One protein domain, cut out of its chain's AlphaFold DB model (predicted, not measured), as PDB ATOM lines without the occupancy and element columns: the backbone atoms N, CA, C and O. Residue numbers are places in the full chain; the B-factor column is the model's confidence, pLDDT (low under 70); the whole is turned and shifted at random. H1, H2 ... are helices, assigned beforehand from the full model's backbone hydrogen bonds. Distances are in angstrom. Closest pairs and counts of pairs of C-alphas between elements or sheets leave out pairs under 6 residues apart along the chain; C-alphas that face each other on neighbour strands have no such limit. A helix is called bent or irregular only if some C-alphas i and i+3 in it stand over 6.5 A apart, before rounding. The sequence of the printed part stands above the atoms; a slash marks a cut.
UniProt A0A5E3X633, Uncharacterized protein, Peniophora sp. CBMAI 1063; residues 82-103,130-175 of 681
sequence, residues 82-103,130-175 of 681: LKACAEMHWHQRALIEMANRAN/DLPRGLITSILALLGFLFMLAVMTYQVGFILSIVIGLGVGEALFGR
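This is residues 82 to 103 and 130 to 175 of the 681 residues of an uncharacterized protein of Peniophora sp. CBMAI 1063 (UniProt A0A5E3X633). H2 and H3 form a helical hairpin opened into a V, and H1 starts beside H2 near the V's open end and runs away from it, with residues 91 to 103 sticking out as an arm. The 68 printed residues hold three named helices, H1, H2 and H3 in chain order, and no named strand: all helix. The whole is extended, with a radius of gyration of the C-alphas of 17.9 A and spans of 61 by 26 by 10 A.

H1, residues 82 to 103, begins at C-alpha 82 (178.540, 117.998, 159.330) and is 31.9 A long. H2, residues 130 to 151, is 32.0 A long. H3, residues 156 to 175, is 29.3 A long and ends at C-alpha 175 (179.720, 130.320, 156.161); it is only just irregular, with C-alphas 172 and 175 7.0 A apart.

H1, with residue 83 alone, and H2, with residues 133 to 137 alone, only just touch, with 3 pairs of C-alphas within 8 A; the closest C-alphas, of Lys 83 and Ile 136, are 6.8 A apart. They run opposite ways at a shallow tilt of 20 degrees. H2, with residues 147 to 151 alone, touches H3, with residues 158 to 162 alone; the closest C-alphas, of Val 151 and Ile 159, are 5.7 A apart. This hairpin runs opposite ways at a shallow tilt of 34 degrees, only just short of steep. H1 and H3 are apart. Every O i to N i+4 pair is within hydrogen-bond range in H1 and H2, and 15 of 16 in H3.

The C-alphas farthest apart, of Asn 103 and Gln 155, are 60.6 A apart. Residues 104 to 129 are not printed, and C-alphas 103 and 130 are 26.0 A apart across the cut. The link H2 to H3 is tight. No printed residue is under 70 in pLDDT.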
ATOM      1  N   LEU A  82     179.623 118.977 159.159       91.12
ATOM      2  CA  LEU A  82     178.540 117.998 159.330       91.12
ATOM      3  C   LEU A  82     178.232 117.726 160.807       91.12
ATOM      4  O   LEU A  82     177.056 117.653 161.167       91.12
ATOM      5  N   LYS A  83     179.257 117.624 161.666       92.25
ATOM      6  CA  LYS A  83     179.089 117.493 163.122       92.25
ATOM      7  C   LYS A  83     178.282 118.663 163.689       92.25
ATOM      8  O   LYS A  83     177.314 118.424 164.406       92.25
ATOM      9  N   ALA A  84     178.626 119.899 163.321       90.81
ATOM     10  CA  ALA A  84     177.902 121.091 163.767       90.81
ATOM     11  C   ALA A  84     176.432 121.094 163.298       90.81
ATOM     12  O   ALA A  84     175.528 121.338 164.098       90.81
ATOM     13  N   CYS A  85     176.166 120.749 162.032       89.50
ATOM     14  CA  CYS A  85     174.797 120.639 161.515       89.50
ATOM     15  C   CYS A  85     173.990 119.521 162.204       89.50
ATOM     16  O   CYS A  85     172.808 119.709 162.498       89.50
ATOM     17  N   ALA A  86     174.613 118.373 162.488       89.44
ATOM     18  CA  ALA A  86     173.971 117.268 163.196       89.44
ATOM     19  C   ALA A  86     173.657 117.633 164.657       89.44
ATOM     20  O   ALA A  86     172.544 117.389 165.120       89.44
ATOM     21  N   GLU A  87     174.587 118.281 165.365       89.81
ATOM     22  CA  GLU A  87     174.379 118.722 166.750       89.81
ATOM     23  C   GLU A  87     173.306 119.821 166.850       89.81
ATOM     24  O   GLU A  87     172.470 119.751 167.752       89.81
ATOM     25  N   MET A  88     173.211 120.739 165.878       88.19
ATOM     26  CA  MET A  88     172.089 121.687 165.768       88.19
ATOM     27  C   MET A  88     170.741 120.970 165.552       88.19
ATOM     28  O   MET A  88     169.760 121.268 166.236       88.19
ATOM     29  N   HIS A  89     170.687 119.990 164.644       88.31
ATOM     30  CA  HIS A  89     169.469 119.225 164.348       88.31
ATOM     31  C   HIS A  89     169.000 118.375 165.544       88.31
ATOM     32  O   HIS A  89     167.806 118.331 165.853       88.31
ATOM     33  N   TRP A  90     169.929 117.721 166.246       86.44
ATOM     34  CA  TRP A  90     169.632 116.968 167.467       86.44
ATOM     35  C   TRP A  90     169.195 117.886 168.616       86.44
ATOM     36  O   TRP A  90     168.249 117.545 169.327       86.44
ATOM     37  N   HIS A  91     169.804 119.069 168.762       85.88
ATOM     38  CA  HIS A  91     169.388 120.065 169.752       85.88
ATOM     39  C   HIS A  91     167.952 120.554 169.502       85.88
ATOM     40  O   HIS A  91     167.122 120.512 170.410       85.88
ATOM     41  N   GLN A  92     167.612 120.911 168.257       88.50
ATOM     42  CA  GLN A  92     166.255 121.335 167.893       88.50
ATOM     43  C   GLN A  92     165.207 120.241 168.178       88.50
ATOM     44  O   GLN A  92     164.139 120.534 168.718       88.50
ATOM     45  N   ARG A  93     165.517 118.968 167.887       85.50
ATOM     46  CA  ARG A  93     164.639 117.834 168.239       85.50
ATOM     47  C   ARG A  93     164.467 117.665 169.752       85.50
ATOM     48  O   ARG A  93     163.355 117.387 170.198       85.50
ATOM     49  N   ALA A  94     165.527 117.857 170.539       85.31
ATOM     50  CA  ALA A  94     165.453 117.776 171.996       85.31
ATOM     51  C   ALA A  94     164.545 118.868 172.594       85.31
ATOM     52  O   ALA A  94     163.741 118.566 173.474       85.31
ATOM     53  N   LEU A  95     164.611 120.103 172.079       86.00
ATOM     54  CA  LEU A  95     163.727 121.200 172.498       86.00
ATOM     55  C   LEU A  95     162.248 120.906 172.192       86.00
ATOM     56  O   LEU A  95     161.393 121.091 173.058       86.00
ATOM     57  N   ILE A  96     161.945 120.385 170.997       87.38
ATOM     58  CA  ILE A  96     160.576 120.001 170.604       87.38
ATOM     59  C   ILE A  96     160.023 118.908 171.534       87.38
ATOM     60  O   ILE A  96     158.884 118.999 171.992       87.38
ATOM     61  N   GLU A  97     160.829 117.901 171.878       85.31
ATOM     62  CA  GLU A  97     160.418 116.841 172.808       85.31
ATOM     63  C   GLU A  97     160.207 117.361 174.244       85.31
ATOM     64  O   GLU A  97     159.279 116.927 174.931       85.31
ATOM     65  N   MET A  98     160.996 118.341 174.704       82.44
ATOM     66  CA  MET A  98     160.748 119.015 175.987       82.44
ATOM     67  C   MET A  98     159.426 119.798 175.981       82.44
ATOM     68  O   MET A  98     158.644 119.672 176.926       82.44
ATOM     69  N   ALA A  99     159.134 120.542 174.909       86.06
ATOM     70  CA  ALA A  99     157.872 121.270 174.753       86.06
ATOM     71  C   ALA A  99     156.659 120.318 174.716       86.06
ATOM     72  O   ALA A  99     155.670 120.535 175.418       86.06
ATOM     73  N   ASN A 100     156.763 119.200 173.989       87.50
ATOM     74  CA  ASN A 100     155.729 118.161 173.955       87.50
ATOM     75  C   ASN A 100     155.469 117.548 175.344       87.50
ATOM     76  O   ASN A 100     154.316 117.306 175.709       87.50
ATOM     77  N   ARG A 101     156.520 117.323 176.145       81.25
ATOM     78  CA  ARG A 101     156.398 116.832 177.531       81.25
ATOM     79  C   ARG A 101     155.771 117.855 178.476       81.25
ATOM     80  O   ARG A 101     155.052 117.448 179.386       81.25
ATOM     81  N   ALA A 102     156.011 119.150 178.267       81.81
ATOM     82  CA  ALA A 102     155.332 120.209 179.009       81.81
ATOM     83  C   ALA A 102     153.829 120.229 178.675       81.81
ATOM     84  O   ALA A 102     153.003 120.082 179.576       81.81
ATOM     85  N   ASN A 103     153.478 120.279 177.386       82.94
ATOM     86  CA  ASN A 103     152.086 120.315 176.924       82.94
ATOM     87  C   ASN A 103     151.267 119.111 177.423       82.94
ATOM     88  O   ASN A 103     150.163 119.298 177.934       82.94
ATOM     89  N   ASP A 130     173.268 108.706 170.032       87.31
ATOM     90  CA  ASP A 130     174.584 108.801 170.668       87.31
ATOM     91  C   ASP A 130     175.686 108.060 169.877       87.31
ATOM     92  O   ASP A 130     176.801 108.571 169.746       87.31
ATOM     93  N   LEU A 131     175.378 106.912 169.250       91.25
ATOM     94  CA  LEU A 131     176.332 106.159 168.419       91.25
ATOM     95  C   LEU A 131     176.873 106.951 167.205       91.25
ATOM     96  O   LEU A 131     178.097 107.031 167.071       91.25
ATOM     97  N   PRO A 132     176.048 107.561 166.320       90.38
ATOM     98  CA  PRO A 132     176.574 108.352 165.203       90.38
ATOM     99  C   PRO A 132     177.337 109.600 165.673       90.38
ATOM    100  O   PRO A 132     178.321 109.984 165.042       90.38
ATOM    101  N   ARG A 133     176.944 110.204 166.804       88.50
ATOM    102  CA  ARG A 133     177.662 111.338 167.407       88.50
ATOM    103  C   ARG A 133     179.073 110.948 167.866       88.50
ATOM    104  O   ARG A 133     180.025 111.698 167.624       88.50
ATOM    105  N   GLY A 134     179.212 109.769 168.478       93.25
ATOM    106  CA  GLY A 134     180.506 109.165 168.796       93.25
ATOM    107  C   GLY A 134     181.331 108.909 167.535       93.25
ATOM    108  O   GLY A 134     182.433 109.436 167.413       93.25
ATOM    109  N   LEU A 135     180.761 108.195 166.558       94.25
ATOM    110  CA  LEU A 135     181.442 107.788 165.323       94.25
ATOM    111  C   LEU A 135     182.004 108.970 164.513       94.25
ATOM    112  O   LEU A 135     183.160 108.917 164.096       94.25
ATOM    113  N   ILE A 136     181.246 110.060 164.339       94.19
ATOM    114  CA  ILE A 136     181.745 111.274 163.658       94.19
ATOM    115  C   ILE A 136     182.947 111.861 164.418       94.19
ATOM    116  O   ILE A 136     183.941 112.256 163.809       94.19
ATOM    117  N   THR A 137     182.884 111.876 165.751       95.31
ATOM    118  CA  THR A 137     183.961 112.400 166.602       95.31
ATOM    119  C   THR A 137     185.210 111.502 166.550       95.31
ATOM    120  O   THR A 137     186.327 112.015 166.488       95.31
ATOM    121  N   SER A 138     185.046 110.176 166.475       96.12
ATOM    122  CA  SER A 138     186.148 109.222 166.277       96.12
ATOM    123  C   SER A 138     186.832 109.371 164.912       96.12
ATOM    124  O   SER A 138     188.058 109.306 164.845       96.12
ATOM    125  N   ILE A 139     186.073 109.610 163.836       96.19
ATOM    126  CA  ILE A 139     186.643 109.845 162.497       96.19
ATOM    127  C   ILE A 139     187.437 111.159 162.471       96.19
ATOM    128  O   ILE A 139     188.539 111.187 161.931       96.19
ATOM    129  N   LEU A 140     186.930 112.227 163.097       96.00
ATOM    130  CA  LEU A 140     187.655 113.498 163.207       96.00
ATOM    131  C   LEU A 140     188.975 113.352 163.983       96.00
ATOM    132  O   LEU A 140     190.002 113.860 163.535       96.00
ATOM    133  N   ALA A 141     188.980 112.603 165.091       96.94
ATOM    134  CA  ALA A 141     190.208 112.295 165.825       96.94
ATOM    135  C   ALA A 141     191.208 111.492 164.968       96.94
ATOM    136  O   ALA A 141     192.390 111.828 164.922       96.94
ATOM    137  N   LEU A 142     190.731 110.478 164.235       95.56
ATOM    138  CA  LEU A 142     191.550 109.679 163.320       95.56
ATOM    139  C   LEU A 142     192.177 110.536 162.208       95.56
ATOM    140  O   LEU A 142     193.374 110.412 161.955       95.56
ATOM    141  N   LEU A 143     191.413 111.440 161.587       95.56
ATOM    142  CA  LEU A 143     191.942 112.368 160.581       95.56
ATOM    143  C   LEU A 143     192.990 113.319 161.178       95.56
ATOM    144  O   LEU A 143     194.043 113.513 160.573       95.56
ATOM    145  N   GLY A 144     192.760 113.829 162.393       95.56
ATOM    146  CA  GLY A 144     193.749 114.610 163.139       95.56
ATOM    147  C   GLY A 144     195.078 113.867 163.326       95.56
ATOM    148  O   GLY A 144     196.140 114.432 163.067       95.56
ATOM    149  N   PHE A 145     195.034 112.579 163.687       95.62
ATOM    150  CA  PHE A 145     196.239 111.749 163.778       95.62
ATOM    151  C   PHE A 145     196.894 111.492 162.409       95.62
ATOM    152  O   PHE A 145     198.119 111.557 162.314       95.62
ATOM    153  N   LEU A 146     196.123 111.278 161.333       94.19
ATOM    154  CA  LEU A 146     196.673 111.127 159.976       94.19
ATOM    155  C   LEU A 146     197.413 112.390 159.498       94.19
ATOM    156  O   LEU A 146     198.474 112.266 158.882       94.19
ATOM    157  N   PHE A 147     196.904 113.590 159.802       95.31
ATOM    158  CA  PHE A 147     197.619 114.840 159.509       95.31
ATOM    159  C   PHE A 147     198.840 115.034 160.403       95.31
ATOM    160  O   PHE A 147     199.867 115.488 159.909       95.31
ATOM    161  N   MET A 148     198.769 114.656 161.684       94.94
ATOM    162  CA  MET A 148     199.923 114.713 162.584       94.94
ATOM    163  C   MET A 148     201.070 113.831 162.067       94.94
ATOM    164  O   MET A 148     202.199 114.302 161.967       94.94
ATOM    165  N   LEU A 149     200.776 112.595 161.638       92.25
ATOM    166  CA  LEU A 149     201.748 111.721 160.968       92.25
ATOM    167  C   LEU A 149     202.302 112.362 159.685       92.25
ATOM    168  O   LEU A 149     203.514 112.380 159.489       92.25
ATOM    169  N   ALA A 150     201.439 112.937 158.841       92.69
ATOM    170  CA  ALA A 150     201.864 113.575 157.594       92.69
ATOM    171  C   ALA A 150     202.774 114.799 157.825       92.69
ATOM    172  O   ALA A 150     203.761 114.967 157.111       92.69
ATOM    173  N   VAL A 151     202.493 115.634 158.833       93.06
ATOM    174  CA  VAL A 151     203.321 116.800 159.195       93.06
ATOM    175  C   VAL A 151     204.661 116.372 159.805       93.06
ATOM    176  O   VAL A 151     205.684 116.981 159.499       93.06
ATOM    177  N   MET A 152     204.689 115.283 160.582       92.50
ATOM    178  CA  MET A 152     205.917 114.716 161.167       92.50
ATOM    179  C   MET A 152     206.892 114.112 160.138       92.50
ATOM    180  O   MET A 152     208.003 113.741 160.505       92.50
ATOM    181  N   THR A 153     206.535 114.067 158.850       90.31
ATOM    182  CA  THR A 153     207.496 113.781 157.766       90.31
ATOM    183  C   THR A 153     208.426 114.961 157.452       90.31
ATOM    184  O   THR A 153     209.392 114.786 156.722       90.31
ATOM    185  N   TYR A 154     208.144 116.177 157.947       91.12
ATOM    186  CA  TYR A 154     208.870 117.421 157.616       91.12
ATOM    187  C   TYR A 154     208.930 117.771 156.111       91.12
ATOM    188  O   TYR A 154     209.633 118.699 155.700       91.12
ATOM    189  N   GLN A 155     208.144 117.081 155.283       92.81
ATOM    190  CA  GLN A 155     208.077 117.281 153.843       92.81
ATOM    191  C   GLN A 155     207.227 118.515 153.502       92.81
ATOM    192  O   GLN A 155     206.004 118.530 153.686       92.81
ATOM    193  N   VAL A 156     207.865 119.559 152.965       93.12
ATOM    194  CA  VAL A 156     207.241 120.883 152.772       93.12
ATOM    195  C   VAL A 156     206.007 120.819 151.868       93.12
ATOM    196  O   VAL A 156     205.006 121.480 152.149       93.12
ATOM    197  N   GLY A 157     206.037 119.992 150.816       93.25
ATOM    198  CA  GLY A 157     204.899 119.835 149.903       93.25
ATOM    199  C   GLY A 157     203.632 119.308 150.590       93.25
ATOM    200  O   GLY A 157     202.528 119.751 150.274       93.25
ATOM    201  N   PHE A 158     203.784 118.414 151.572       94.38
ATOM    202  CA  PHE A 158     202.663 117.851 152.331       94.38
ATOM    203  C   PHE A 158     202.103 118.875 153.321       94.38
ATOM    204  O   PHE A 158     200.890 119.073 153.373       94.38
ATOM    205  N   ILE A 159     202.980 119.582 154.040       94.94
ATOM    206  CA  ILE A 159     202.597 120.621 155.006       94.94
ATOM    207  C   ILE A 159     201.831 121.754 154.304       94.94
ATOM    208  O   ILE A 159     200.734 122.110 154.737       94.94
ATOM    209  N   LEU A 160     202.351 122.273 153.183       95.69
ATOM    210  CA  LEU A 160     201.664 123.306 152.397       95.69
ATOM    211  C   LEU A 160     200.311 122.818 151.862       95.69
ATOM    212  O   LEU A 160     199.330 123.556 151.930       95.69
ATOM    213  N   SER A 161     200.239 121.575 151.381       96.69
ATOM    214  CA  SER A 161     198.988 120.989 150.895       96.69
ATOM    215  C   SER A 161     197.908 120.914 151.984       96.69
ATOM    216  O   SER A 161     196.772 121.336 151.761       96.69
ATOM    217  N   ILE A 162     198.273 120.451 153.185       96.94
ATOM    218  CA  ILE A 162     197.360 120.366 154.335       96.94
ATOM    219  C   ILE A 162     196.905 121.768 154.760       96.94
ATOM    220  O   ILE A 162     195.706 121.993 154.906       96.94
ATOM    221  N   VAL A 163     197.820 122.735 154.897       97.00
ATOM    222  CA  VAL A 163     197.479 124.117 155.294       97.00
ATOM    223  C   VAL A 163     196.529 124.778 154.287       97.00
ATOM    224  O   VAL A 163     195.528 125.376 154.687       97.00
ATOM    225  N   ILE A 164     196.788 124.630 152.983       97.56
ATOM    226  CA  ILE A 164     195.917 125.169 151.928       97.56
ATOM    227  C   ILE A 164     194.565 124.433 151.913       97.56
ATOM    228  O   ILE A 164     193.526 125.080 151.793       97.56
ATOM    229  N   GLY A 165     194.548 123.108 152.092       96.62
ATOM    230  CA  GLY A 165     193.321 122.306 152.151       96.62
ATOM    231  C   GLY A 165     192.419 122.652 153.338       96.62
ATOM    232  O   GLY A 165     191.214 122.823 153.157       96.62
ATOM    233  N   LEU A 166     192.996 122.847 154.528       95.75
ATOM    234  CA  LEU A 166     192.266 123.297 155.719       95.75
ATOM    235  C   LEU A 166     191.716 124.722 155.536       95.75
ATOM    236  O   LEU A 166     190.548 124.969 155.835       95.75
ATOM    237  N   GLY A 167     192.520 125.641 154.986       95.75
ATOM    238  CA  GLY A 167     192.095 127.019 154.710       95.75
ATOM    239  C   GLY A 167     190.972 127.113 153.668       95.75
ATOM    240  O   GLY A 167     190.010 127.856 153.861       95.75
ATOM    241  N   VAL A 168     191.046 126.320 152.594       96.44
ATOM    242  CA  VAL A 168     189.969 126.211 151.592       96.44
ATOM    243  C   VAL A 168     188.726 125.544 152.188       96.44
ATOM    244  O   VAL A 168     187.614 125.994 151.922       96.44
ATOM    245  N   GLY A 169     188.891 124.521 153.030       94.50
ATOM    246  CA  GLY A 169     187.782 123.874 153.732       94.50
ATOM    247  C   GLY A 169     187.011 124.841 154.639       94.50
ATOM    248  O   GLY A 169     185.784 124.902 154.545       94.50
ATOM    249  N   GLU A 170     187.700 125.664 155.439       93.12
ATOM    250  CA  GLU A 170     187.044 126.735 156.211       93.12
ATOM    251  C   GLU A 170     186.353 127.767 155.312       93.12
ATOM    252  O   GLU A 170     185.196 128.120 155.550       93.12
ATOM    253  N   ALA A 171     187.013 128.220 154.242       92.06
ATOM    254  CA  ALA A 171     186.432 129.198 153.321       92.06
ATOM    255  C   ALA A 171     185.141 128.693 152.640       92.06
ATOM    256  O   ALA A 171     184.237 129.486 152.366       92.06
ATOM    257  N   LEU A 172     185.036 127.383 152.389       91.62
ATOM    258  CA  LEU A 172     183.850 126.747 151.809       91.62
ATOM    259  C   LEU A 172     182.738 126.492 152.839       91.62
ATOM    260  O   LEU A 172     181.565 126.729 152.535       91.62
ATOM    261  N   PHE A 173     183.076 126.004 154.038       88.38
ATOM    262  CA  PHE A 173     182.082 125.494 154.991       88.38
ATOM    263  C   PHE A 173     181.764 126.435 156.162       88.38
ATOM    264  O   PHE A 173     180.613 126.449 156.606       88.38
ATOM    265  N   GLY A 174     182.693 127.290 156.607       80.62
ATOM    266  CA  GLY A 174     182.508 128.170 157.773       80.62
ATOM    267  C   GLY A 174     181.312 129.127 157.654       80.62
ATOM    268  O   GLY A 174     180.620 129.416 158.633       80.62
ATOM    269  N   ARG A 175     180.940 129.527 156.424       78.50
ATOM    270  CA  ARG A 175     179.720 130.320 156.161       78.50
ATOM    271  C   ARG A 175     178.425 129.629 156.633       78.50
ATOM    272  O   ARG A 175     177.422 130.312 156.830       78.50
TER     273      ARG A 175